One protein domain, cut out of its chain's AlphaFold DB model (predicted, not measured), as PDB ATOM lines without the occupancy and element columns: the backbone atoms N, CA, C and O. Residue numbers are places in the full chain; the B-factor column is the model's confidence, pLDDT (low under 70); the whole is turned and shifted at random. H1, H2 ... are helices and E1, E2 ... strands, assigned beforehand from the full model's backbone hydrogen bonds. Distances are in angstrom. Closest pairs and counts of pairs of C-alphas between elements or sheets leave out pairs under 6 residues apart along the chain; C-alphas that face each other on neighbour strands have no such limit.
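What this domain is: This is residues 454 to 616 and 636 to 661 of the 706 residues of an uncharacterized protein of Fragilariopsis cylindrus CCMP1102 (UniProt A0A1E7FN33). The model has two lobes: a body in which a small parallel sheet, E1, E2 and E6, lies between H3 on one face and H5 on the other, and a long arm of three antiparallel strands, E4, E3 and E5, whose strand E3 carries on from E2. H1 and H2 lie at the body's border, while H4 slants off the arm, with its residues 566 to 568 and 570 to 575 sticking out. The 189 printed residues hold five named helices and six named strands, in the order H1 H2 E1 H3 E2 E3 E4 H4 E5 E6 H5, a mixed class. The whole is loose, with a radius of gyration of the C-alphas of 20.8 A, and elongated, spanning 60 by 38 by 33 A.

How they stand to each other: E3, residues 538 to 545, is the inner strand between E4, residues 555 to 558, and E5, residues 586 to 593. E3 and E4 form a hairpin, with N 542 and O 557 2.8 A apart; E3 and E5 are antiparallel, with N 543 and O 588 2.8 A apart. H4, residues 566 to 582, only grazes this sheet with its residues 576 to 580, the closest C-alphas of H4 and E5 being those of Ile 580 and Thr 586, 6.7 A. E4, H4 and E5 make a split strand-helix-strand unit, two strands running the same way with E3 between them, and its crossover is right-handed. E2, residues 531 to 536, runs on into E3 at 35 degrees. E2 is parallel to E1, residues 506 to 510, with N 533 and O 509 2.9 A apart, and to E6, residues 606 to 609, with N 536 and O 608 2.8 A apart. H3, residues 520 to 527, and H5, residues 640 to 655, are on opposite faces of that sheet, three layers, each at a height over the sheet of 9.0 A. E1, H3 and E2 make a strand-helix-strand unit, two parallel neighbour strands with a helix between, and its crossover is right-handed. H2, residues 496 to 505, is close to but not clearly touching H3, with C-alphas 503 and 525 6.5 A apart. H1, residues 465 to 476, is likewise close to H5, C-alphas 475 and 640 being 6.6 A apart. In all five helices every O i to N i+4 pair is within hydrogen-bond range.

Where its parts are: H1 begins at C-alpha 465 (38.380, -122.066, 25.140). H4 is 24.2 A long, H5 22.9 A, E5 21.4 A and E3 20.8 A. H5 ends at C-alpha 655 (35.234, -102.391, 55.893).

The domain as a whole: The two C-alphas farthest apart, those of Gly 480 and Lys 549, are 64.1 A apart. Residues 617 to 635 are not printed, and C-alphas 616 and 636 are 12.2 A apart across the cut. The links H1 to H2 and E5 to E6 are long. Mean pLDDT of the printed part is 82.0; 29 residues are under 70, among them residues 560 to 564, 591 to 597 and 610 to 616.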
ATOM      1  N   LEU A 454      44.846-114.272  39.809       96.81
ATOM      2  CA  LEU A 454      43.750-114.922  39.097       96.81
ATOM      3  C   LEU A 454      44.023-116.421  38.942       96.81
ATOM      4  O   LEU A 454      45.104-116.826  38.509       96.81
ATOM      5  N   MET A 455      43.020-117.235  39.249       96.50
ATOM      6  CA  MET A 455      42.941-118.646  38.875       96.50
ATOM      7  C   MET A 455      42.054-118.812  37.642       96.50
ATOM      8  O   MET A 455      40.982-118.213  37.546       96.50
ATOM      9  N   ILE A 456      42.481-119.661  36.710       95.94
ATOM     10  CA  ILE A 456      41.636-120.164  35.628       95.94
ATOM     11  C   ILE A 456      41.618-121.679  35.770       95.94
ATOM     12  O   ILE A 456      42.647-122.333  35.637       95.94
ATOM     13  N   ASN A 457      40.447-122.239  36.037       93.81
ATOM     14  CA  ASN A 457      40.228-123.676  36.037       93.81
ATOM     15  C   ASN A 457      38.835-123.921  35.463       93.81
ATOM     16  O   ASN A 457      37.846-123.765  36.169       93.81
ATOM     17  N   SER A 458      38.731-124.214  34.170       90.69
ATOM     18  CA  SER A 458      37.452-124.553  33.538       90.69
ATOM     19  C   SER A 458      37.652-125.434  32.311       90.69
ATOM     20  O   SER A 458      38.642-125.294  31.597       90.69
ATOM     21  N   ASN A 459      36.694-126.323  32.042       89.88
ATOM     22  CA  ASN A 459      36.741-127.210  30.881       89.88
ATOM     23  C   ASN A 459      36.853-126.375  29.583       89.88
ATOM     24  O   ASN A 459      35.985-125.519  29.364       89.88
ATOM     25  N   PRO A 460      37.893-126.577  28.746       89.25
ATOM     26  CA  PRO A 460      38.089-125.871  27.480       89.25
ATOM     27  C   PRO A 460      37.165-126.406  26.375       89.25
ATOM     28  O   PRO A 460      37.617-126.839  25.317       89.25
ATOM     29  N   THR A 461      35.853-126.336  26.609       82.75
ATOM     30  CA  THR A 461      34.834-126.564  25.574       82.75
ATOM     31  C   THR A 461      35.031-125.576  24.415       82.75
ATOM     32  O   THR A 461      35.545-124.477  24.649       82.75
ATOM     33  N   PRO A 462      34.580-125.881  23.182       77.62
ATOM     34  CA  PRO A 462      34.706-124.960  22.043       77.62
ATOM     35  C   PRO A 462      34.158-123.550  22.321       77.62
ATOM     36  O   PRO A 462      34.713-122.564  21.851       77.62
ATOM     37  N   THR A 463      33.120-123.450  23.154       69.94
ATOM     38  CA  THR A 463      32.517-122.189  23.611       69.94
ATOM     39  C   THR A 463      33.334-121.426  24.660       69.94
ATOM     40  O   THR A 463      33.272-120.201  24.685       69.94
ATOM     41  N   ARG A 464      34.108-122.111  25.517       80.38
ATOM     42  CA  ARG A 464      34.875-121.487  26.618       80.38
ATOM     43  C   ARG A 464      36.365-121.335  26.339       80.38
ATOM     44  O   ARG A 464      37.015-120.494  26.957       80.38
ATOM     45  N   LYS A 465      36.942-122.134  25.437       83.25
ATOM     46  CA  LYS A 465      38.380-122.066  25.140       83.25
ATOM     47  C   LYS A 465      38.807-120.677  24.626       83.25
ATOM     48  O   LYS A 465      39.728-120.131  25.230       83.25
ATOM     49  N   PRO A 466      38.126-120.038  23.646       79.94
ATOM     50  CA  PRO A 466      38.534-118.720  23.144       79.94
ATOM     51  C   PRO A 466      38.482-117.624  24.218       79.94
ATOM     52  O   PRO A 466      39.338-116.745  24.249       79.94
ATOM     53  N   GLN A 467      37.512-117.711  25.138       82.00
ATOM     54  CA  GLN A 467      37.405-116.818  26.293       82.00
ATOM     55  C   GLN A 467      38.642-116.935  27.199       82.00
ATOM     56  O   GLN A 467      39.267-115.936  27.542       82.00
ATOM     57  N   MET A 468      39.015-118.163  27.578       87.81
ATOM     58  CA  MET A 468      40.157-118.408  28.464       87.81
ATOM     59  C   MET A 468      41.497-118.090  27.798       87.81
ATOM     60  O   MET A 468      42.361-117.497  28.444       87.81
ATOM     61  N   ASP A 469      41.664-118.453  26.524       85.62
ATOM     62  CA  ASP A 469      42.871-118.167  25.741       85.62
ATOM     63  C   ASP A 469      43.160-116.659  25.714       85.62
ATOM     64  O   ASP A 469      44.290-116.242  25.964       85.62
ATOM     65  N   ALA A 470      42.134-115.835  25.483       84.56
ATOM     66  CA  ALA A 470      42.271-114.384  25.428       84.56
ATOM     67  C   ALA A 470      42.530-113.744  26.806       84.56
ATOM     68  O   ALA A 470      43.331-112.812  26.891       84.56
ATOM     69  N   VAL A 471      41.965-114.262  27.908       89.69
ATOM     70  CA  VAL A 471      42.375-113.832  29.265       89.69
ATOM     71  C   VAL A 471      43.849-114.165  29.513       89.69
ATOM     72  O   VAL A 471      44.602-113.313  29.984       89.69
ATOM     73  N   ILE A 472      44.288-115.378  29.163       92.19
ATOM     74  CA  ILE A 472      45.686-115.810  29.313       92.19
ATOM     75  C   ILE A 472      46.617-114.920  28.475       92.19
ATOM     76  O   ILE A 472      47.626-114.437  28.989       92.19
ATOM     77  N   GLN A 473      46.256-114.636  27.220       87.69
ATOM     78  CA  GLN A 473      47.015-113.762  26.327       87.69
ATOM     79  C   GLN A 473      47.095-112.324  26.860       87.69
ATOM     80  O   GLN A 473      48.179-111.741  26.870       87.69
ATOM     81  N   ASN A 474      45.985-111.765  27.357       86.44
ATOM     82  CA  ASN A 474      45.965-110.435  27.963       86.44
ATOM     83  C   ASN A 474      46.844-110.354  29.215       86.44
ATOM     84  O   ASN A 474      47.610-109.406  29.364       86.44
ATOM     85  N   PHE A 475      46.821-111.368  30.082       92.44
ATOM     86  CA  PHE A 475      47.695-111.414  31.256       92.44
ATOM     87  C   PHE A 475      49.169-111.610  30.878       92.44
ATOM     88  O   PHE A 475      50.032-110.971  31.474       92.44
ATOM     89  N   ALA A 476      49.480-112.411  29.855       91.25
ATOM     90  CA  ALA A 476      50.853-112.634  29.395       91.25
ATOM     91  C   ALA A 476      51.545-111.366  28.843       91.25
ATOM     92  O   ALA A 476      52.777-111.302  28.837       91.25
ATOM     93  N   ARG A 477      50.774-110.342  28.438       90.12
ATOM     94  CA  ARG A 477      51.283-109.003  28.074       90.12
ATOM     95  C   ARG A 477      51.879-108.246  29.276       90.12
ATOM     96  O   ARG A 477      52.682-107.339  29.074       90.12
ATOM     97  N   HIS A 478      51.535-108.619  30.512       91.62
ATOM     98  CA  HIS A 478      52.033-107.989  31.738       91.62
ATOM     99  C   HIS A 478      53.149-108.805  32.412       91.62
ATOM    100  O   HIS A 478      53.121-110.038  32.478       91.62
ATOM    101  N   GLU A 479      54.137-108.110  32.975       92.31
ATOM    102  CA  GLU A 479      55.209-108.749  33.743       92.31
ATOM    103  C   GLU A 479      54.682-109.393  35.036       92.31
ATOM    104  O   GLU A 479      53.669-108.975  35.592       92.31
ATOM    105  N   GLY A 480      55.330-110.473  35.481       90.81
ATOM    106  CA  GLY A 480      54.838-111.342  36.560       90.81
ATOM    107  C   GLY A 480      53.761-112.349  36.126       90.81
ATOM    108  O   GLY A 480      53.794-113.498  36.563       90.81
ATOM    109  N   TYR A 481      52.865-111.981  35.205       92.81
ATOM    110  CA  TYR A 481      51.671-112.776  34.865       92.81
ATOM    111  C   TYR A 481      51.840-113.765  33.698       92.81
ATOM    112  O   TYR A 481      50.946-114.570  33.445       92.81
ATOM    113  N   LYS A 482      53.024-113.813  33.070       91.56
ATOM    114  CA  LYS A 482      53.424-114.759  31.996       91.56
ATOM    115  C   LYS A 482      53.287-116.260  32.343       91.56
ATOM    116  O   LYS A 482      53.516-117.100  31.480       91.56
ATOM    117  N   LYS A 483      52.956-116.609  33.593       94.12
ATOM    118  CA  LYS A 483      52.706-117.985  34.069       94.12
ATOM    119  C   LYS A 483      51.217-118.346  34.197       94.12
ATOM    120  O   LYS A 483      50.926-119.489  34.551       94.12
ATOM    121  N   LEU A 484      50.290-117.410  33.953       95.19
ATOM    122  CA  LEU A 484      48.855-117.706  33.984       95.19
ATOM    123  C   LEU A 484      48.504-118.724  32.891       95.19
ATOM    124  O   LEU A 484      48.969-118.628  31.759       95.19
ATOM    125  N   ARG A 485      47.679-119.704  33.250       95.75
ATOM    126  CA  ARG A 485      47.233-120.806  32.396       95.75
ATOM    127  C   ARG A 485      45.908-121.354  32.932       95.75
ATOM    128  O   ARG A 485      45.531-121.041  34.058       95.75
ATOM    129  N   ASN A 486      45.238-122.198  32.153       95.25
ATOM    130  CA  ASN A 486      44.101-122.981  32.632       95.25
ATOM    131  C   ASN A 486      44.597-124.244  33.365       95.25
ATOM    132  O   ASN A 486      45.365-125.018  32.793       95.25
ATOM    133  N   ASN A 487      44.146-124.458  34.602       93.31
ATOM    134  CA  ASN A 487      44.483-125.613  35.444       93.31
ATOM    135  C   ASN A 487      43.412-126.715  35.463       93.31
ATOM    136  O   ASN A 487      43.504-127.663  36.240       93.31
ATOM    137  N   TYR A 488      42.409-126.636  34.588       90.06
ATOM    138  CA  TYR A 488      41.491-127.753  34.369       90.06
ATOM    139  C   TYR A 488      42.243-129.028  33.947       90.06
ATOM    140  O   TYR A 488      43.195-128.953  33.172       90.06
ATOM    141  N   GLY A 489      41.831-130.189  34.465       85.94
ATOM    142  CA  GLY A 489      42.483-131.481  34.200       85.94
ATOM    143  C   GLY A 489      43.837-131.691  34.897       85.94
ATOM    144  O   GLY A 489      44.314-132.816  34.947       85.94
ATOM    145  N   GLN A 490      44.444-130.665  35.514       85.00
ATOM    146  CA  GLN A 490      45.618-130.859  36.391       85.00
ATOM    147  C   GLN A 490      45.239-131.491  37.743       85.00
ATOM    148  O   GLN A 490      46.123-131.818  38.530       85.00
ATOM    149  N   TYR A 491      43.938-131.661  38.008       80.69
ATOM    150  CA  TYR A 491      43.401-132.136  39.277       80.69
ATOM    151  C   TYR A 491      42.436-133.321  39.102       80.69
ATOM    152  O   TYR A 491      41.247-133.212  39.407       80.69
ATOM    153  N   GLU A 492      42.963-134.463  38.660       72.88
ATOM    154  CA  GLU A 492      42.270-135.761  38.672       72.88
ATOM    155  C   GLU A 492      42.852-136.678  39.777       72.88
ATOM    156  O   GLU A 492      44.061-136.905  39.823       72.88
ATOM    157  N   GLY A 493      42.001-137.194  40.682       71.06
ATOM    158  CA  GLY A 493      42.400-138.007  41.850       71.06
ATOM    159  C   GLY A 493      42.289-137.279  43.205       71.06
ATOM    160  O   GLY A 493      41.386-136.465  43.409       71.06
ATOM    161  N   ASP A 494      43.215-137.554  44.139       60.34
ATOM    162  CA  ASP A 494      43.316-136.904  45.474       60.34
ATOM    163  C   ASP A 494      43.455-135.366  45.411       60.34
ATOM    164  O   ASP A 494      43.198-134.627  46.369       60.34
ATOM    165  N   SER A 495      43.837-134.892  44.233       73.50
ATOM    166  CA  SER A 495      44.014-133.520  43.780       73.50
ATOM    167  C   SER A 495      42.862-132.543  44.023       73.50
ATOM    168  O   SER A 495      43.062-131.341  43.865       73.50
ATOM    169  N   GLU A 496      41.657-132.981  44.397       77.50
ATOM    170  CA  GLU A 496      40.587-132.033  44.746       77.50
ATOM    171  C   GLU A 496      41.005-131.124  45.918       77.50
ATOM    172  O   GLU A 496      40.695-129.934  45.929       77.50
ATOM    173  N   ILE A 497      41.802-131.641  46.860       80.88
ATOM    174  CA  ILE A 497      42.389-130.831  47.939       80.88
ATOM    175  C   ILE A 497      43.349-129.767  47.375       80.88
ATOM    176  O   ILE A 497      43.446-128.672  47.928       80.88
ATOM    177  N   GLU A 498      44.030-130.048  46.262       85.12
ATOM    178  CA  GLU A 498      44.921-129.096  45.593       85.12
ATOM    179  C   GLU A 498      44.153-128.042  44.787       85.12
ATOM    180  O   GLU A 498      44.501-126.866  44.871       85.12
ATOM    181  N   TYR A 499      43.064-128.421  44.108       89.38
ATOM    182  CA  TYR A 499      42.116-127.492  43.478       89.38
ATOM    183  C   TYR A 499      41.540-126.496  44.496       89.38
ATOM    184  O   TYR A 499      41.610-125.283  44.296       89.38
ATOM    185  N   LEU A 500      41.028-126.992  45.629       87.19
ATOM    186  CA  LEU A 500      40.464-126.154  46.694       87.19
ATOM    187  C   LEU A 500      41.523-125.226  47.318       87.19
ATOM    188  O   LEU A 500      41.226-124.074  47.639       87.19
ATOM    189  N   LYS A 501      42.768-125.703  47.431       86.00
ATOM    190  CA  LYS A 501      43.925-124.921  47.883       86.00
ATOM    191  C   LYS A 501      44.358-123.857  46.862       86.00
ATOM    192  O   LYS A 501      44.723-122.757  47.269       86.00
ATOM    193  N   GLU A 502      44.306-124.134  45.554       91.19
ATOM    194  CA  GLU A 502      44.555-123.114  44.520       91.19
ATOM    195  C   GLU A 502      43.495-122.004  44.600       91.19
ATOM    196  O   GLU A 502      43.846-120.821  44.606       91.19
ATOM    197  N   ILE A 503      42.214-122.368  44.778       91.94
ATOM    198  CA  ILE A 503      41.134-121.388  44.975       91.94
ATOM    199  C   ILE A 503      41.425-120.521  46.202       91.94
ATOM    200  O   ILE A 503      41.415-119.296  46.076       91.94
ATOM    201  N   SER A 504      41.705-121.113  47.372       88.88
ATOM    202  CA  SER A 504      41.935-120.343  48.607       88.88
ATOM    203  C   SER A 504      43.170-119.442  48.538       88.88
ATOM    204  O   SER A 504      43.194-118.386  49.172       88.88
ATOM    205  N   ASN A 505      44.176-119.831  47.752       91.00
ATOM    206  CA  ASN A 505      45.409-119.070  47.546       91.00
ATOM    207  C   ASN A 505      45.276-117.973  46.472       91.00
ATOM    208  O   ASN A 505      46.197-117.170  46.300       91.00
ATOM    209  N   SER A 506      44.141-117.916  45.772       94.06
ATOM    210  CA  SER A 506      43.873-116.952  44.706       94.06
ATOM    211  C   SER A 506      43.013-115.787  45.191       94.06
ATOM    212  O   SER A 506      42.083-115.986  45.970       94.06
ATOM    213  N   LYS A 507      43.277-114.554  44.739       94.25
ATOM    214  CA  LYS A 507      42.387-113.403  45.009       94.25
ATOM    215  C   LYS A 507      41.084-113.528  44.218       94.25
ATOM    216  O   LYS A 507      40.001-113.365  44.778       94.25
ATOM    217  N   PHE A 508      41.208-113.860  42.936       96.50
ATOM    218  CA  PHE A 508      40.113-114.002  41.986       96.50
ATOM    219  C   PHE A 508      40.134-115.367  41.298       96.50
ATOM    220  O   PHE A 508      41.192-115.976  41.133       96.50
ATOM    221  N   ILE A 509      38.975-115.810  40.815       96.19
ATOM    222  CA  ILE A 509      38.861-116.972  39.928       96.19
ATOM    223  C   ILE A 509      37.929-116.677  38.756       96.19
ATOM    224  O   ILE A 509      36.871-116.071  38.921       96.19
ATOM    225  N   LEU A 510      38.325-117.119  37.563       94.81
ATOM    226  CA  LEU A 510      37.507-117.009  36.367       94.81
ATOM    227  C   LEU A 510      36.333-117.995  36.444       94.81
ATOM    228  O   LEU A 510      36.509-119.218  36.424       94.81
ATOM    229  N   CYS A 511      35.129-117.439  36.486       91.88
ATOM    230  CA  CYS A 511      33.856-118.139  36.407       91.88
ATOM    231  C   CYS A 511      33.242-117.846  35.025       91.88
ATOM    232  O   CYS A 511      32.317-117.037  34.934       91.88
ATOM    233  N   PRO A 512      33.772-118.448  33.933       82.31
ATOM    234  CA  PRO A 512      33.157-118.309  32.617       82.31
ATOM    235  C   PRO A 512      31.743-118.878  32.692       82.31
ATOM    236  O   PRO A 512      31.517-119.863  33.406       82.31
ATOM    237  N   SER A 513      30.799-118.261  31.981       75.19
ATOM    238  CA  SER A 513      29.395-118.607  32.176       75.19
ATOM    239  C   SER A 513      29.124-120.090  31.861       75.19
ATOM    240  O   SER A 513      29.758-120.732  31.007       75.19
ATOM    241  N   GLY A 514      28.250-120.664  32.683       71.12
ATOM    242  CA  GLY A 514      27.900-122.071  32.728       71.12
ATOM    243  C   GLY A 514      26.990-122.443  31.568       71.12
ATOM    244  O   GLY A 514      27.328-122.261  30.398       71.12
ATOM    245  N   LEU A 515      25.819-122.954  31.923       68.00
ATOM    246  CA  LEU A 515      24.635-122.756  31.104       68.00
ATOM    247  C   LEU A 515      24.218-121.259  31.187       68.00
ATOM    248  O   LEU A 515      23.956-120.640  30.157       68.00
ATOM    249  N   GLY A 516      24.281-120.662  32.388       75.00
ATOM    250  CA  GLY A 516      23.988-119.251  32.694       75.00
ATOM    251  C   GLY A 516      25.063-118.632  33.598       75.00
ATOM    252  O   GLY A 516      26.182-119.140  33.655       75.00
ATOM    253  N   TRP A 517      24.777-117.534  34.305       77.94
ATOM    254  CA  TRP A 517      25.774-116.933  35.211       77.94
ATOM    255  C   TRP A 517      26.086-117.804  36.425       77.94
ATOM    256  O   TRP A 517      27.248-117.900  36.810       77.94
ATOM    257  N   ASP A 518      25.072-118.420  37.029       81.25
ATOM    258  CA  ASP A 518      25.268-119.244  38.219       81.25
ATOM    259  C   ASP A 518      25.989-120.574  37.886       81.25
ATOM    260  O   ASP A 518      25.797-121.177  36.827       81.25
ATOM    261  N   THR A 519      26.938-120.950  38.751       84.81
ATOM    262  CA  THR A 519      27.841-122.102  38.616       84.81
ATOM    263  C   THR A 519      28.400-122.517  39.980       84.81
ATOM    264  O   THR A 519      28.696-121.673  40.827       84.81
ATOM    265  N   TYR A 520      28.692-123.810  40.160       85.69
ATOM    266  CA  TYR A 520      29.342-124.335  41.370       85.69
ATOM    267  C   TYR A 520      30.621-123.577  41.760       85.69
ATOM    268  O   TYR A 520      30.879-123.344  42.939       85.69
ATOM    269  N   ARG A 521      31.395-123.125  40.766       89.50
ATOM    270  CA  ARG A 521      32.653-122.397  40.974       89.50
ATOM    271  C   ARG A 521      32.460-121.050  41.668       89.50
ATOM    272  O   ARG A 521      33.345-120.639  42.407       89.50
ATOM    273  N   ILE A 522      31.325-120.376  41.464       90.50
ATOM    274  CA  ILE A 522      31.004-119.113  42.148       90.50
ATOM    275  C   ILE A 522      30.820-119.357  43.645       90.50
ATOM    276  O   ILE A 522      31.406-118.648  44.463       90.50
ATOM    277  N   TRP A 523      30.065-120.391  44.018       87.12
ATOM    278  CA  TRP A 523      29.811-120.717  45.423       87.12
ATOM    279  C   TRP A 523      31.031-121.317  46.118       87.12
ATOM    280  O   TRP A 523      31.293-120.984  47.272       87.12
ATOM    281  N   GLU A 524      31.829-122.124  45.415       87.12
ATOM    282  CA  GLU A 524      33.133-122.597  45.897       87.12
ATOM    283  C   GLU A 524      34.094-121.434  46.156       87.12
ATOM    284  O   GLU A 524      34.687-121.364  47.234       87.12
ATOM    285  N   ALA A 525      34.193-120.487  45.219       90.81
ATOM    286  CA  ALA A 525      35.002-119.288  45.373       90.81
ATOM    287  C   ALA A 525      34.548-118.463  46.585       90.81
ATOM    288  O   ALA A 525      35.338-118.244  47.500       90.81
ATOM    289  N   LEU A 526      33.266-118.089  46.649       89.00
ATOM    290  CA  LEU A 526      32.713-117.271  47.731       89.00
ATOM    291  C   LEU A 526      32.846-117.948  49.109       89.00
ATOM    292  O   LEU A 526      33.210-117.287  50.079       89.00
ATOM    293  N   ASN A 527      32.636-119.267  49.204       83.44
ATOM    294  CA  ASN A 527      32.839-120.043  50.435       83.44
ATOM    295  C   ASN A 527      34.321-120.124  50.856       83.44
ATOM    296  O   ASN A 527      34.621-120.232  52.048       83.44
ATOM    297  N   LEU A 528      35.255-120.058  49.905       83.19
ATOM    298  CA  LEU A 528      36.700-119.980  50.153       83.19
ATOM    299  C   LEU A 528      37.227-118.533  50.197       83.19
ATOM    300  O   LEU A 528      38.436-118.324  50.295       83.19
ATOM    301  N   GLY A 529      36.348-117.525  50.157       85.25
ATOM    302  CA  GLY A 529      36.724-116.109  50.210       85.25
ATOM    303  C   GLY A 529      37.392-115.566  48.942       85.25
ATOM    304  O   GLY A 529      37.999-114.499  48.972       85.25
ATOM    305  N   THR A 530      37.332-116.317  47.849       91.31
ATOM    306  CA  THR A 530      37.875-115.973  46.533       91.31
ATOM    307  C   THR A 530      36.802-115.271  45.716       91.31
ATOM    308  O   THR A 530      35.634-115.655  45.752       91.31
ATOM    309  N   ILE A 531      37.179-114.232  44.977       94.50
ATOM    310  CA  ILE A 531      36.219-113.373  44.282       94.50
ATOM    311  C   ILE A 531      35.934-113.944  42.881       94.50
ATOM    312  O   ILE A 531      36.866-114.064  42.077       94.50
ATOM    313  N   PRO A 532      34.678-114.291  42.547       95.19
ATOM    314  CA  PRO A 532      34.310-114.696  41.197       95.19
ATOM    315  C   PRO A 532      34.504-113.559  40.192       95.19
ATOM    316  O   PRO A 532      34.163-112.405  40.464       95.19
ATOM    317  N   VAL A 533      34.994-113.905  39.003       94.06
ATOM    318  CA  VAL A 533      35.039-113.028  37.829       94.06
ATOM    319  C   VAL A 533      34.112-113.608  36.769       94.06
ATOM    320  O   VAL A 533      34.382-114.693  36.253       94.06
ATOM    321  N   ILE A 534      33.024-112.899  36.469       89.62
ATOM    322  CA  ILE A 534      31.931-113.356  35.602       89.62
ATOM    323  C   ILE A 534      31.779-112.390  34.420       89.62
ATOM    324  O   ILE A 534      31.845-111.170  34.579       89.62
ATOM    325  N   GLU A 535      31.550-112.928  33.224       82.25
ATOM    326  CA  GLU A 535      31.135-112.142  32.055       82.25
ATOM    327  C   GLU A 535      29.659-111.727  32.152       82.25
ATOM    328  O   GLU A 535      28.778-112.559  32.373       82.25
ATOM    329  N   ARG A 536      29.360-110.450  31.899       75.75
ATOM    330  CA  ARG A 536      28.011-110.039  31.499       75.75
ATOM    331  C   ARG A 536      27.830-110.377  30.031       75.75
ATOM    332  O   ARG A 536      28.151-109.583  29.145       75.75
ATOM    333  N   TYR A 537      27.309-111.570  29.783       68.69
ATOM    334  CA  TYR A 537      26.872-111.936  28.448       68.69
ATOM    335  C   TYR A 537      25.626-111.118  28.072       68.69
ATOM    336  O   TYR A 537      24.606-111.166  28.760       68.69
ATOM    337  N   ARG A 538      25.726-110.353  26.980       68.50
ATOM    338  CA  ARG A 538      24.582-109.748  26.292       68.50
ATOM    339  C   ARG A 538      24.253-110.622  25.097       68.50
ATOM    340  O   ARG A 538      25.054-110.721  24.168       68.50
ATOM    341  N   TYR A 539      23.095-111.261  25.126       67.94
ATOM    342  CA  TYR A 539      22.576-111.992  23.982       67.94
ATOM    343  C   TYR A 539      21.795-111.008  23.113       67.94
ATOM    344  O   TYR A 539      21.044-110.184  23.629       67.94
ATOM    345  N   LYS A 540      21.948-111.098  21.794       71.31
ATOM    346  CA  LYS A 540      21.017-110.454  20.867       71.31
ATOM    347  C   LYS A 540      20.042-111.514  20.384       71.31
ATOM    348  O   LYS A 540      20.471-112.601  19.996       71.31
ATOM    349  N   TYR A 541      18.755-111.202  20.414       73.88
ATOM    350  CA  TYR A 541      17.715-112.062  19.865       73.88
ATOM    351  C   TYR A 541      16.940-111.319  18.784       73.88
ATOM    352  O   TYR A 541      16.612-110.144  18.940       73.88
ATOM    353  N   GLU A 542      16.624-112.027  17.710       81.19
ATOM    354  CA  GLU A 542      15.641-111.625  16.715       81.19
ATOM    355  C   GLU A 542      14.255-111.978  17.280       81.19
ATOM    356  O   GLU A 542      13.937-113.155  17.469       81.19
ATOM    357  N   LEU A 543      13.451-110.963  17.614       81.38
ATOM    358  CA  LEU A 543      12.075-111.125  18.080       81.38
ATOM    359  C   LEU A 543      11.110-110.828  16.931       81.38
ATOM    360  O   LEU A 543      11.015-109.699  16.449       81.38
ATOM    361  N   ILE A 544      10.354-111.844  16.522       85.12
ATOM    362  CA  ILE A 544       9.347-111.757  15.463       85.12
ATOM    363  C   ILE A 544       7.964-111.793  16.114       85.12
ATOM    364  O   ILE A 544       7.491-112.854  16.518       85.12
ATOM    365  N   THR A 545       7.303-110.639  16.228       82.44
ATOM    366  CA  THR A 545       5.994-110.517  16.894       82.44
ATOM    367  C   THR A 545       4.855-110.505  15.878       82.44
ATOM    368  O   THR A 545       4.762-109.617  15.027       82.44
ATOM    369  N   TYR A 546       3.954-111.484  15.981       85.25
ATOM    370  CA  TYR A 546       2.823-111.667  15.070       85.25
ATOM    371  C   TYR A 546       1.579-110.860  15.500       85.25
ATOM    372  O   TYR A 546       1.329-110.702  16.696       85.25
ATOM    373  N   PRO A 547       0.735-110.397  14.556       87.88
ATOM    374  CA  PRO A 547      -0.565-109.808  14.871       87.88
ATOM    375  C   PRO A 547      -1.452-110.753  15.694       87.88
ATOM    376  O   PRO A 547      -1.662-111.898  15.297       87.88
ATOM    377  N   MET A 548      -2.058-110.249  16.779       75.25
ATOM    378  CA  MET A 548      -2.860-111.051  17.727       75.25
ATOM    379  C   MET A 548      -3.943-111.912  17.053       75.25
ATOM    380  O   MET A 548      -4.192-113.035  17.478       75.25
ATOM    381  N   LYS A 549      -4.526-111.431  15.943       88.38
ATOM    382  CA  LYS A 549      -5.517-112.151  15.116       88.38
ATOM    383  C   LYS A 549      -5.046-113.503  14.549       88.38
ATOM    384  O   LYS A 549      -5.870-114.242  14.026       88.38
ATOM    385  N   LEU A 550      -3.744-113.799  14.587       82.12
ATOM    386  CA  LEU A 550      -3.164-115.066  14.129       82.12
ATOM    387  C   LEU A 550      -2.985-116.103  15.247       82.12
ATOM    388  O   LEU A 550      -2.646-117.241  14.940       82.12
ATOM    389  N   ASN A 551      -3.153-115.712  16.516       79.94
ATOM    390  CA  ASN A 551      -2.892-116.546  17.696       79.94
ATOM    391  C   ASN A 551      -1.524-117.273  17.670       79.94
ATOM    392  O   ASN A 551      -1.417-118.434  18.055       79.94
ATOM    393  N   LYS A 552      -0.477-116.586  17.189       73.50
ATOM    394  CA  LYS A 552       0.923-117.043  17.222       73.50
ATOM    395  C   LYS A 552       1.696-116.281  18.299       73.50
ATOM    396  O   LYS A 552       1.616-115.051  18.330       73.50
ATOM    397  N   LEU A 553       2.465-116.978  19.139       57.72
ATOM    398  CA  LEU A 553       3.409-116.324  20.053       57.72
ATOM    399  C   LEU A 553       4.546-115.628  19.288       57.72
ATOM    400  O   LEU A 553       4.933-116.104  18.220       57.72
ATOM    401  N   PRO A 554       5.125-114.544  19.842       76.06
ATOM    402  CA  PRO A 554       6.375-113.986  19.349       76.06
ATOM    403  C   PRO A 554       7.482-115.044  19.293       76.06
ATOM    404  O   PRO A 554       7.772-115.702  20.293       76.06
ATOM    405  N   LEU A 555       8.106-115.192  18.128       77.44
ATOM    406  CA  LEU A 555       9.211-116.119  17.914       77.44
ATOM    407  C   LEU A 555      10.523-115.420  18.284       77.44
ATOM    408  O   LEU A 555      10.869-114.401  17.692       77.44
ATOM    409  N   LEU A 556      11.232-115.971  19.270       67.06
ATOM    410  CA  LEU A 556      12.509-115.468  19.775       67.06
ATOM    411  C   LEU A 556      13.651-116.360  19.261       67.06
ATOM    412  O   LEU A 556      13.791-117.496  19.711       67.06
ATOM    413  N   GLN A 557      14.467-115.862  18.333       73.31
ATOM    414  CA  GLN A 557      15.601-116.601  17.760       73.31
ATOM    415  C   GLN A 557      16.939-115.988  18.205       73.31
ATOM    416  O   GLN A 557      17.092-114.770  18.138       73.31
ATOM    417  N   PRO A 558      17.927-116.777  18.678       66.44
ATOM    418  CA  PRO A 558      19.252-116.246  18.987       66.44
ATOM    419  C   PRO A 558      19.913-115.696  17.720       66.44
ATOM    420  O   PRO A 558      20.026-116.417  16.728       66.44
ATOM    421  N   LEU A 559      20.403-114.454  17.760       72.81
ATOM    422  CA  LEU A 559      21.140-113.861  16.644       72.81
ATOM    423  C   LEU A 559      22.468-114.618  16.475       72.81
ATOM    424  O   LEU A 559      23.415-114.427  17.242       72.81
ATOM    425  N   THR A 560      22.542-115.510  15.487       63.59
ATOM    426  CA  THR A 560      23.691-116.401  15.265       63.59
ATOM    427  C   THR A 560      24.866-115.661  14.619       63.59
ATOM    428  O   THR A 560      25.133-115.776  13.425       63.59
ATOM    429  N   THR A 561      25.607-114.902  15.432       55.22
ATOM    430  CA  THR A 561      26.743-114.069  14.993       55.22
ATOM    431  C   THR A 561      27.859-114.848  14.287       55.22
ATOM    432  O   THR A 561      28.567-114.276  13.465       55.22
ATOM    433  N   ASN A 562      28.017-116.146  14.583       51.97
ATOM    434  CA  ASN A 562      29.201-116.934  14.218       51.97
ATOM    435  C   ASN A 562      28.917-118.084  13.225       51.97
ATOM    436  O   ASN A 562      29.646-119.074  13.216       51.97
ATOM    437  N   SER A 563      27.882-118.003  12.382       55.75
ATOM    438  CA  SER A 563      27.756-118.951  11.261       55.75
ATOM    439  C   SER A 563      28.797-118.616  10.180       55.75
ATOM    440  O   SER A 563      28.554-117.762   9.323       55.75
ATOM    441  N   GLU A 564      29.954-119.281  10.209       60.84
ATOM    442  CA  GLU A 564      31.054-119.079   9.245       60.84
ATOM    443  C   GLU A 564      30.578-119.199   7.785       60.84
ATOM    444  O   GLU A 564      31.047-118.488   6.890       60.84
ATOM    445  N   ASN A 565      29.573-120.045   7.546       73.75
ATOM    446  CA  ASN A 565      28.919-120.189   6.257       73.75
ATOM    447  C   ASN A 565      27.955-119.014   5.975       73.75
ATOM    448  O   ASN A 565      26.737-119.137   6.110       73.75
ATOM    449  N   LYS A 566      28.495-117.865   5.530       79.56
ATOM    450  CA  LYS A 566      27.718-116.645   5.189       79.56
ATOM    451  C   LYS A 566      26.486-116.912   4.301       79.56
ATOM    452  O   LYS A 566      25.500-116.186   4.402       79.56
ATOM    453  N   LYS A 567      26.511-117.954   3.456       82.19
ATOM    454  CA  LYS A 567      25.382-118.354   2.595       82.19
ATOM    455  C   LYS A 567      24.176-118.886   3.377       82.19
ATOM    456  O   LYS A 567      23.049-118.558   3.022       82.19
ATOM    457  N   GLU A 568      24.399-119.665   4.433       80.19
ATOM    458  CA  GLU A 568      23.324-120.197   5.282       80.19
ATOM    459  C   GLU A 568      22.652-119.076   6.082       80.19
ATOM    460  O   GLU A 568      21.429-119.047   6.188       80.19
ATOM    461  N   ASN A 569      23.437-118.106   6.570       80.19
ATOM    462  CA  ASN A 569      22.917-116.919   7.255       80.19
ATOM    463  C   ASN A 569      22.015-116.091   6.320       80.19
ATOM    464  O   ASN A 569      20.891-115.745   6.678       80.19
ATOM    465  N   GLU A 570      22.473-115.852   5.087       87.44
ATOM    466  CA  GLU A 570      21.701-115.187   4.030       87.44
ATOM    467  C   GLU A 570      20.405-115.926   3.668       87.44
ATOM    468  O   GLU A 570      19.358-115.297   3.506       87.44
ATOM    469  N   GLU A 571      20.440-117.254   3.539       87.81
ATOM    470  CA  GLU A 571      19.244-118.044   3.236       87.81
ATOM    471  C   GLU A 571      18.265-118.081   4.420       87.81
ATOM    472  O   GLU A 571      17.055-117.948   4.223       87.81
ATOM    473  N   SER A 572      18.773-118.189   5.653       83.62
ATOM    474  CA  SER A 572      17.966-118.138   6.875       83.62
ATOM    475  C   SER A 572      17.274-116.780   7.027       83.62
ATOM    476  O   SER A 572      16.054-116.724   7.177       83.62
ATOM    477  N   LYS A 573      18.007-115.671   6.845       88.69
ATOM    478  CA  LYS A 573      17.441-114.311   6.835       88.69
ATOM    479  C   LYS A 573      16.396-114.120   5.741       88.69
ATOM    480  O   LYS A 573      15.357-113.520   5.992       88.69
ATOM    481  N   LYS A 574      16.608-114.665   4.538       92.56
ATOM    482  CA  LYS A 574      15.603-114.620   3.457       92.56
ATOM    483  C   LYS A 574      14.328-115.380   3.826       92.56
ATOM    484  O   LYS A 574      13.240-114.839   3.634       92.56
ATOM    485  N   LYS A 575      14.443-116.573   4.422       90.31
ATOM    486  CA  LYS A 575      13.298-117.331   4.963       90.31
ATOM    487  C   LYS A 575      12.590-116.556   6.079       90.31
ATOM    488  O   LYS A 575      11.365-116.478   6.071       90.31
ATOM    489  N   MET A 576      13.342-115.923   6.978       89.81
ATOM    490  CA  MET A 576      12.813-115.076   8.049       89.81
ATOM    491  C   MET A 576      12.035-113.871   7.501       89.81
ATOM    492  O   MET A 576      10.874-113.693   7.852       89.81
ATOM    493  N   PHE A 577      12.609-113.076   6.591       93.38
ATOM    494  CA  PHE A 577      11.914-111.931   5.984       93.38
ATOM    495  C   PHE A 577      10.699-112.348   5.146       93.38
ATOM    496  O   PHE A 577       9.682-111.648   5.153       93.38
ATOM    497  N   GLN A 578      10.754-113.502   4.474       95.50
ATOM    498  CA  GLN A 578       9.586-114.080   3.812       95.50
ATOM    499  C   GLN A 578       8.489-114.433   4.827       95.50
ATOM    500  O   GLN A 578       7.341-114.057   4.614       95.50
ATOM    501  N   HIS A 579       8.837-115.064   5.951       89.75
ATOM    502  CA  HIS A 579       7.900-115.416   7.021       89.75
ATOM    503  C   HIS A 579       7.290-114.175   7.701       89.75
ATOM    504  O   HIS A 579       6.081-114.110   7.920       89.75
ATOM    505  N   ILE A 580       8.103-113.148   7.975       93.50
ATOM    506  CA  ILE A 580       7.647-111.851   8.499       93.50
ATOM    507  C   ILE A 580       6.596-111.242   7.559       93.50
ATOM    508  O   ILE A 580       5.533-110.816   8.010       93.50
ATOM    509  N   LYS A 581       6.854-111.264   6.244       96.38
ATOM    510  CA  LYS A 581       5.924-110.765   5.221       96.38
ATOM    511  C   LYS A 581       4.660-111.623   5.088       96.38
ATOM    512  O   LYS A 581       3.575-111.066   4.961       96.38
ATOM    513  N   GLU A 582       4.786-112.949   5.135       96.62
ATOM    514  CA  GLU A 582       3.681-113.917   5.037       96.62
ATOM    515  C   GLU A 582       2.645-113.721   6.153       96.62
ATOM    516  O   GLU A 582       1.443-113.722   5.891       96.62
ATOM    517  N   TYR A 583       3.103-113.482   7.385       94.75
ATOM    518  CA  TYR A 583       2.231-113.314   8.553       94.75
ATOM    519  C   TYR A 583       1.982-111.851   8.957       94.75
ATOM    520  O   TYR A 583       1.319-111.608   9.967       94.75
ATOM    521  N   ASN A 584       2.487-110.873   8.194       95.12
ATOM    522  CA  ASN A 584       2.467-109.449   8.560       95.12
ATOM    523  C   ASN A 584       3.000-109.232   9.998       95.12
ATOM    524  O   ASN A 584       2.404-108.518  10.807       95.12
ATOM    525  N   ALA A 585       4.088-109.921  10.343       93.38
ATOM    526  CA  ALA A 585       4.746-109.787  11.634       93.38
ATOM    527  C   ALA A 585       5.568-108.492  11.703       93.38
ATOM    528  O   ALA A 585       5.915-107.888  10.689       93.38
ATOM    529  N   THR A 586       5.902-108.089  12.922       91.69
ATOM    530  CA  THR A 586       6.969-107.121  13.196       91.69
ATOM    531  C   THR A 586       8.256-107.871  13.532       91.69
ATOM    532  O   THR A 586       8.209-109.038  13.922       91.69
ATOM    533  N   TYR A 587       9.395-107.210  13.358       90.25
ATOM    534  CA  TYR A 587      10.719-107.730  13.686       90.25
ATOM    535  C   TYR A 587      11.490-106.647  14.435       90.25
ATOM    536  O   TYR A 587      11.564-105.511  13.966       90.25
ATOM    537  N   GLU A 588      12.077-107.014  15.566       87.38
ATOM    538  CA  GLU A 588      13.011-106.182  16.318       87.38
ATOM    539  C   GLU A 588      14.182-107.031  16.827       87.38
ATOM    540  O   GLU A 588      14.025-108.218  17.117       87.38
ATOM    541  N   ILE A 589      15.372-106.433  16.922       81.19
ATOM    542  CA  ILE A 589      16.510-107.059  17.604       81.19
ATOM    543  C   ILE A 589      16.490-106.560  19.044       81.19
ATOM    544  O   ILE A 589      16.679-105.364  19.274       81.19
ATOM    545  N   ILE A 590      16.290-107.465  20.001       74.19
ATOM    546  CA  ILE A 590      16.340-107.135  21.426       74.19
ATOM    547  C   ILE A 590      17.698-107.519  22.020       74.19
ATOM    548  O   ILE A 590      18.174-108.648  21.865       74.19
ATOM    549  N   ASP A 591      18.319-106.568  22.721       68.94
ATOM    550  CA  ASP A 591      19.494-106.812  23.558       68.94
ATOM    551  C   ASP A 591      19.019-107.397  24.894       68.94
ATOM    552  O   ASP A 591      18.585-106.676  25.794       68.94
ATOM    553  N   TYR A 592      19.094-108.720  25.022       64.44
ATOM    554  CA  TYR A 592      18.833-109.428  26.268       64.44
ATOM    555  C   TYR A 592      20.117-109.475  27.111       64.44
ATOM    556  O   TYR A 592      21.018-110.292  26.890       64.44
ATOM    557  N   GLU A 593      20.211-108.580  28.094       63.91
ATOM    558  CA  GLU A 593      21.120-108.777  29.227       63.91
ATOM    559  C   GLU A 593      20.591-109.931  30.092       63.91
ATOM    560  O   GLU A 593      19.406-109.939  30.424       63.91
ATOM    561  N   ASP A 594      21.451-110.879  30.482       59.41
ATOM    562  CA  ASP A 594      21.042-112.031  31.304       59.41
ATOM    563  C   ASP A 594      20.546-111.552  32.689       59.41
ATOM    564  O   ASP A 594      21.308-111.095  33.545       59.41
ATOM    565  N   GLY A 595      19.224-111.505  32.856       52.12
ATOM    566  CA  GLY A 595      18.596-110.489  33.696       52.12
ATOM    567  C   GLY A 595      18.641-110.739  35.206       52.12
ATOM    568  O   GLY A 595      17.879-111.539  35.734       52.12
ATOM    569  N   TRP A 596      19.390-109.899  35.928       55.88
ATOM    570  CA  TRP A 596      19.071-109.500  37.312       55.88
ATOM    571  C   TRP A 596      19.062-110.612  38.384       55.88
ATOM    572  O   TRP A 596      18.139-110.731  39.192       55.88
ATOM    573  N   HIS A 597      20.162-111.363  38.491       67.00
ATOM    574  CA  HIS A 597      20.416-112.272  39.618       67.00
ATOM    575  C   HIS A 597      20.484-111.537  40.984       67.00
ATOM    576  O   HIS A 597      21.558-111.210  41.498       67.00
ATOM    577  N   ASN A 598      19.331-111.324  41.635       72.19
ATOM    578  CA  ASN A 598      19.227-110.778  43.002       72.19
ATOM    579  C   ASN A 598      20.026-111.586  44.044       72.19
ATOM    580  O   ASN A 598      20.465-111.039  45.062       72.19
ATOM    581  N   SER A 599      20.258-112.867  43.767       77.19
ATOM    582  CA  SER A 599      21.129-113.798  44.492       77.19
ATOM    583  C   SER A 599      22.562-113.267  44.631       77.19
ATOM    584  O   SER A 599      23.171-113.420  45.686       77.19
ATOM    585  N   PHE A 600      23.072-112.561  43.616       84.56
ATOM    586  CA  PHE A 600      24.414-111.968  43.592       84.56
ATOM    587  C   PHE A 600      24.482-110.532  44.133       84.56
ATOM    588  O   PHE A 600      25.567-110.031  44.428       84.56
ATOM    589  N   LYS A 601      23.343-109.842  44.292       84.31
ATOM    590  CA  LYS A 601      23.310-108.450  44.767       84.31
ATOM    591  C   LYS A 601      23.928-108.339  46.167       84.31
ATOM    592  O   LYS A 601      23.378-108.885  47.121       84.31
ATOM    593  N   GLY A 602      25.026-107.596  46.292       85.75
ATOM    594  CA  GLY A 602      25.755-107.450  47.556       85.75
ATOM    595  C   GLY A 602      26.711-108.604  47.875       85.75
ATOM    596  O   GLY A 602      27.076-108.760  49.032       85.75
ATOM    597  N   LEU A 603      27.120-109.416  46.898       87.88
ATOM    598  CA  LEU A 603      28.266-110.325  47.024       87.88
ATOM    599  C   LEU A 603      29.479-109.740  46.267       87.88
ATOM    600  O   LEU A 603      29.277-109.021  45.284       87.88
ATOM    601  N   PRO A 604      30.728-110.004  46.699       89.62
ATOM    602  CA  PRO A 604      31.919-109.548  45.983       89.62
ATOM    603  C   PRO A 604      32.072-110.354  44.692       89.62
ATOM    604  O   PRO A 604      32.445-111.522  44.736       89.62
ATOM    605  N   ILE A 605      31.751-109.747  43.549       89.81
ATOM    606  CA  ILE A 605      31.808-110.367  42.219       89.81
ATOM    607  C   ILE A 605      32.281-109.316  41.213       89.81
ATOM    608  O   ILE A 605      31.662-108.254  41.092       89.81
ATOM    609  N   VAL A 606      33.350-109.618  40.472       90.56
ATOM    610  CA  VAL A 606      33.781-108.802  39.329       90.56
ATOM    611  C   VAL A 606      32.901-109.135  38.134       90.56
ATOM    612  O   VAL A 606      32.809-110.294  37.728       90.56
ATOM    613  N   TRP A 607      32.308-108.103  37.545       87.44
ATOM    614  CA  TRP A 607      31.551-108.190  36.302       87.44
ATOM    615  C   TRP A 607      32.376-107.624  35.150       87.44
ATOM    616  O   TRP A 607      32.863-106.498  35.243       87.44
ATOM    617  N   ILE A 608      32.513-108.394  34.072       84.38
ATOM    618  CA  ILE A 608      33.241-108.015  32.857       84.38
ATOM    619  C   ILE A 608      32.240-107.829  31.714       84.38
ATOM    620  O   ILE A 608      31.511-108.756  31.375       84.38
ATOM    621  N   ASP A 609      32.168-106.624  31.145       71.19
ATOM    622  CA  ASP A 609      31.158-106.266  30.143       71.19
ATOM    623  C   ASP A 609      31.569-106.678  28.720       71.19
ATOM    624  O   ASP A 609      32.279-105.945  28.030       71.19
ATOM    625  N   GLY A 610      31.060-107.819  28.250       62.56
ATOM    626  CA  GLY A 610      31.303-108.349  26.906       62.56
ATOM    627  C   GLY A 610      31.997-109.711  26.911       62.56
ATOM    628  O   GLY A 610      32.156-110.341  27.955       62.56
ATOM    629  N   GLN A 611      32.402-110.180  25.728       58.78
ATOM    630  CA  GLN A 611      33.193-111.406  25.618       58.78
ATOM    631  C   GLN A 611      34.617-111.174  26.142       58.78
ATOM    632  O   GLN A 611      35.210-110.121  25.927       58.78
ATOM    633  N   PHE A 612      35.205-112.203  26.754       56.72
ATOM    634  CA  PHE A 612      36.615-112.203  27.160       56.72
ATOM    635  C   PHE A 612      37.625-112.185  25.985       56.72
ATOM    636  O   PHE A 612      38.828-112.159  26.232       56.72
ATOM    637  N   SER A 613      37.158-112.259  24.735       47.59
ATOM    638  CA  SER A 613      37.953-112.464  23.522       47.59
ATOM    639  C   SER A 613      38.532-111.167  22.935       47.59
ATOM    640  O   SER A 613      37.859-110.142  22.855       47.59
ATOM    641  N   ASP A 614      39.746-111.247  22.383       41.53
ATOM    642  CA  ASP A 614      40.344-110.207  21.522       41.53
ATOM    643  C   ASP A 614      39.691-110.172  20.111       41.53
ATOM    644  O   ASP A 614      40.292-109.675  19.156       41.53
ATOM    645  N   TYR A 615      38.471-110.707  19.939       43.28
ATOM    646  CA  TYR A 615      37.761-110.710  18.653       43.28
ATOM    647  C   TYR A 615      37.162-109.326  18.382       43.28
ATOM    648  O   TYR A 615      35.975-109.073  18.584       43.28
ATOM    649  N   TYR A 616      38.040-108.413  17.969       41.41
ATOM    650  CA  TYR A 616      37.684-107.104  17.440       41.41
ATOM    651  C   TYR A 616      36.650-107.244  16.321       41.41
ATOM    652  O   TYR A 616      36.829-108.033  15.393       41.41
ATOM    653  N   ARG A 636      37.499-102.848  28.467       60.53
ATOM    654  CA  ARG A 636      36.616-103.834  29.121       60.53
ATOM    655  C   ARG A 636      37.269-105.223  29.250       60.53
ATOM    656  O   ARG A 636      36.706-106.102  29.891       60.53
ATOM    657  N   TYR A 637      38.460-105.419  28.679       75.69
ATOM    658  CA  TYR A 637      39.266-106.629  28.831       75.69
ATOM    659  C   TYR A 637      39.660-106.888  30.288       75.69
ATOM    660  O   TYR A 637      40.077-105.987  31.021       75.69
ATOM    661  N   LEU A 638      39.602-108.159  30.685       88.06
ATOM    662  CA  LEU A 638      40.094-108.607  31.980       88.06
ATOM    663  C   LEU A 638      41.626-108.470  32.021       88.06
ATOM    664  O   LEU A 638      42.339-109.145  31.280       88.06
ATOM    665  N   THR A 639      42.134-107.604  32.900       90.62
ATOM    666  CA  THR A 639      43.572-107.319  33.064       90.62
ATOM    667  C   THR A 639      43.994-107.396  34.536       90.62
ATOM    668  O   THR A 639      43.150-107.230  35.425       90.62
ATOM    669  N   PRO A 640      45.298-107.574  34.839       92.38
ATOM    670  CA  PRO A 640      45.796-107.526  36.211       92.38
ATOM    671  C   PRO A 640      45.459-106.216  36.938       92.38
ATOM    672  O   PRO A 640      45.090-106.234  38.109       92.38
ATOM    673  N   GLN A 641      45.543-105.075  36.240       89.88
ATOM    674  CA  GLN A 641      45.275-103.762  36.833       89.88
ATOM    675  C   GLN A 641      43.792-103.571  37.175       89.88
ATOM    676  O   GLN A 641      43.489-102.992  38.217       89.88
ATOM    677  N   LEU A 642      42.878-104.081  36.341       90.75
ATOM    678  CA  LEU A 642      41.443-104.083  36.635       90.75
ATOM    679  C   LEU A 642      41.146-104.900  37.900       90.75
ATOM    680  O   LEU A 642      40.443-104.417  38.785       90.75
ATOM    681  N   LEU A 643      41.727-106.098  38.023       93.19
ATOM    682  CA  LEU A 643      41.525-106.948  39.198       93.19
ATOM    683  C   LEU A 643      42.124-106.357  40.480       93.19
ATOM    684  O   LEU A 643      41.461-106.365  41.511       93.19
ATOM    685  N   GLU A 644      43.336-105.800  40.447       90.44
ATOM    686  CA  GLU A 644      43.912-105.137  41.629       90.44
ATOM    687  C   GLU A 644      43.100-103.892  42.052       90.44
ATOM    688  O   GLU A 644      42.948-103.656  43.251       90.44
ATOM    689  N   ASN A 645      42.515-103.146  41.103       88.38
ATOM    690  CA  ASN A 645      41.611-102.023  41.396       88.38
ATOM    691  C   ASN A 645      40.282-102.495  42.019       88.38
ATOM    692  O   ASN A 645      39.834-101.934  43.019       88.38
ATOM    693  N   GLU A 646      39.658-103.542  41.465       91.12
ATOM    694  CA  GLU A 646      38.446-104.140  42.040       91.12
ATOM    695  C   GLU A 646      38.719-104.747  43.428       91.12
ATOM    696  O   GLU A 646      37.867-104.658  44.309       91.12
ATOM    697  N   TYR A 647      39.917-105.287  43.679       89.88
ATOM    698  CA  TYR A 647      40.307-105.806  44.996       89.88
ATOM    699  C   TYR A 647      40.386-104.701  46.059       89.88
ATOM    700  O   TYR A 647      39.905-104.885  47.179       89.88
ATOM    701  N   ASP A 648      40.937-103.532  45.712       84.81
ATOM    702  CA  ASP A 648      40.955-102.362  46.602       84.81
ATOM    703  C   ASP A 648      39.527-101.874  46.905       84.81
ATOM    704  O   ASP A 648      39.166-101.674  48.065       84.81
ATOM    705  N   LYS A 649      38.685-101.769  45.871       87.50
ATOM    706  CA  LYS A 649      37.262-101.406  45.978       87.50
ATOM    707  C   LYS A 649      36.472-102.376  46.860       87.50
ATOM    708  O   LYS A 649      35.760-101.935  47.760       87.50
ATOM    709  N   PHE A 650      36.608-103.688  46.660       87.88
ATOM    710  CA  PHE A 650      35.951-104.671  47.523       87.88
ATOM    711  C   PHE A 650      36.490-104.635  48.956       87.88
ATOM    712  O   PHE A 650      35.708-104.823  49.886       87.88
ATOM    713  N   SER A 651      37.765-104.285  49.157       79.31
ATOM    714  CA  SER A 651      38.304-104.083  50.505       79.31
ATOM    715  C   SER A 651      37.588-102.947  51.249       79.31
ATOM    716  O   SER A 651      37.232-103.116  52.412       79.31
ATOM    717  N   VAL A 652      37.279-101.827  50.583       79.56
ATOM    718  CA  VAL A 652      36.467-100.738  51.170       79.56
ATOM    719  C   VAL A 652      35.044-101.204  51.506       79.56
ATOM    720  O   VAL A 652      34.498-100.831  52.545       79.56
ATOM    721  N   LEU A 653      34.437-102.024  50.646       83.12
ATOM    722  CA  LEU A 653      33.069-102.525  50.830       83.12
ATOM    723  C   LEU A 653      32.960-103.534  51.993       83.12
ATOM    724  O   LEU A 653      31.958-103.510  52.713       83.12
ATOM    725  N   ALA A 654      34.005-104.335  52.238       77.81
ATOM    726  CA  ALA A 654      34.144-105.169  53.437       77.81
ATOM    727  C   ALA A 654      34.265-104.333  54.716       77.81
ATOM    728  O   ALA A 654      33.555-104.590  55.682       77.81
ATOM    729  N   ILE A 655      35.093-103.278  54.720       75.56
ATOM    730  CA  ILE A 655      35.234-102.391  55.893       75.56
ATOM    731  C   ILE A 655      33.894-101.721  56.264       75.56
ATOM    732  O   ILE A 655      33.636-101.428  57.429       75.56
ATOM    733  N   LYS A 656      33.002-101.534  55.285       82.00
ATOM    734  CA  LYS A 656      31.634-101.026  55.481       82.00
ATOM    735  C   LYS A 656      30.586-102.121  55.754       82.00
ATOM    736  O   LYS A 656      29.398-101.808  55.781       82.00
ATOM    737  N   ASN A 657      30.997-103.381  55.919       81.31
ATOM    738  CA  ASN A 657      30.142-104.563  56.107       81.31
ATOM    739  C   ASN A 657      29.017-104.693  55.055       81.31
ATOM    740  O   ASN A 657      27.911-105.144  55.355       81.31
ATOM    741  N   GLN A 658      29.271-104.275  53.808       84.69
ATOM    742  CA  GLN A 658      28.242-104.241  52.756       84.69
ATOM    743  C   GLN A 658      28.029-105.596  52.061       84.69
ATOM    744  O   GLN A 658      27.088-105.739  51.273       84.69
ATOM    745  N   PHE A 659      28.859-106.601  52.362       85.19
ATOM    746  CA  PHE A 659      28.722-107.939  51.795       85.19
ATOM    747  C   PHE A 659      27.678-108.790  52.518       85.19
ATOM    748  O   PHE A 659      27.684-108.978  53.732       85.19
ATOM    749  N   GLN A 660      26.773-109.365  51.736       83.25
ATOM    750  CA  GLN A 660      25.629-110.135  52.204       83.25
ATOM    751  C   GLN A 660      25.933-111.637  52.198       83.25
ATOM    752  O   GLN A 660      25.130-112.419  51.699       83.25
ATOM    753  N   TYR A 661      27.066-112.056  52.778       82.25
ATOM    754  CA  TYR A 661      27.486-113.468  52.841       82.25
ATOM    755  C   TYR A 661      26.423-114.411  53.435       82.25
ATOM    756  O   TYR A 661      26.390-115.589  53.094       82.25
TER     757      TYR A 661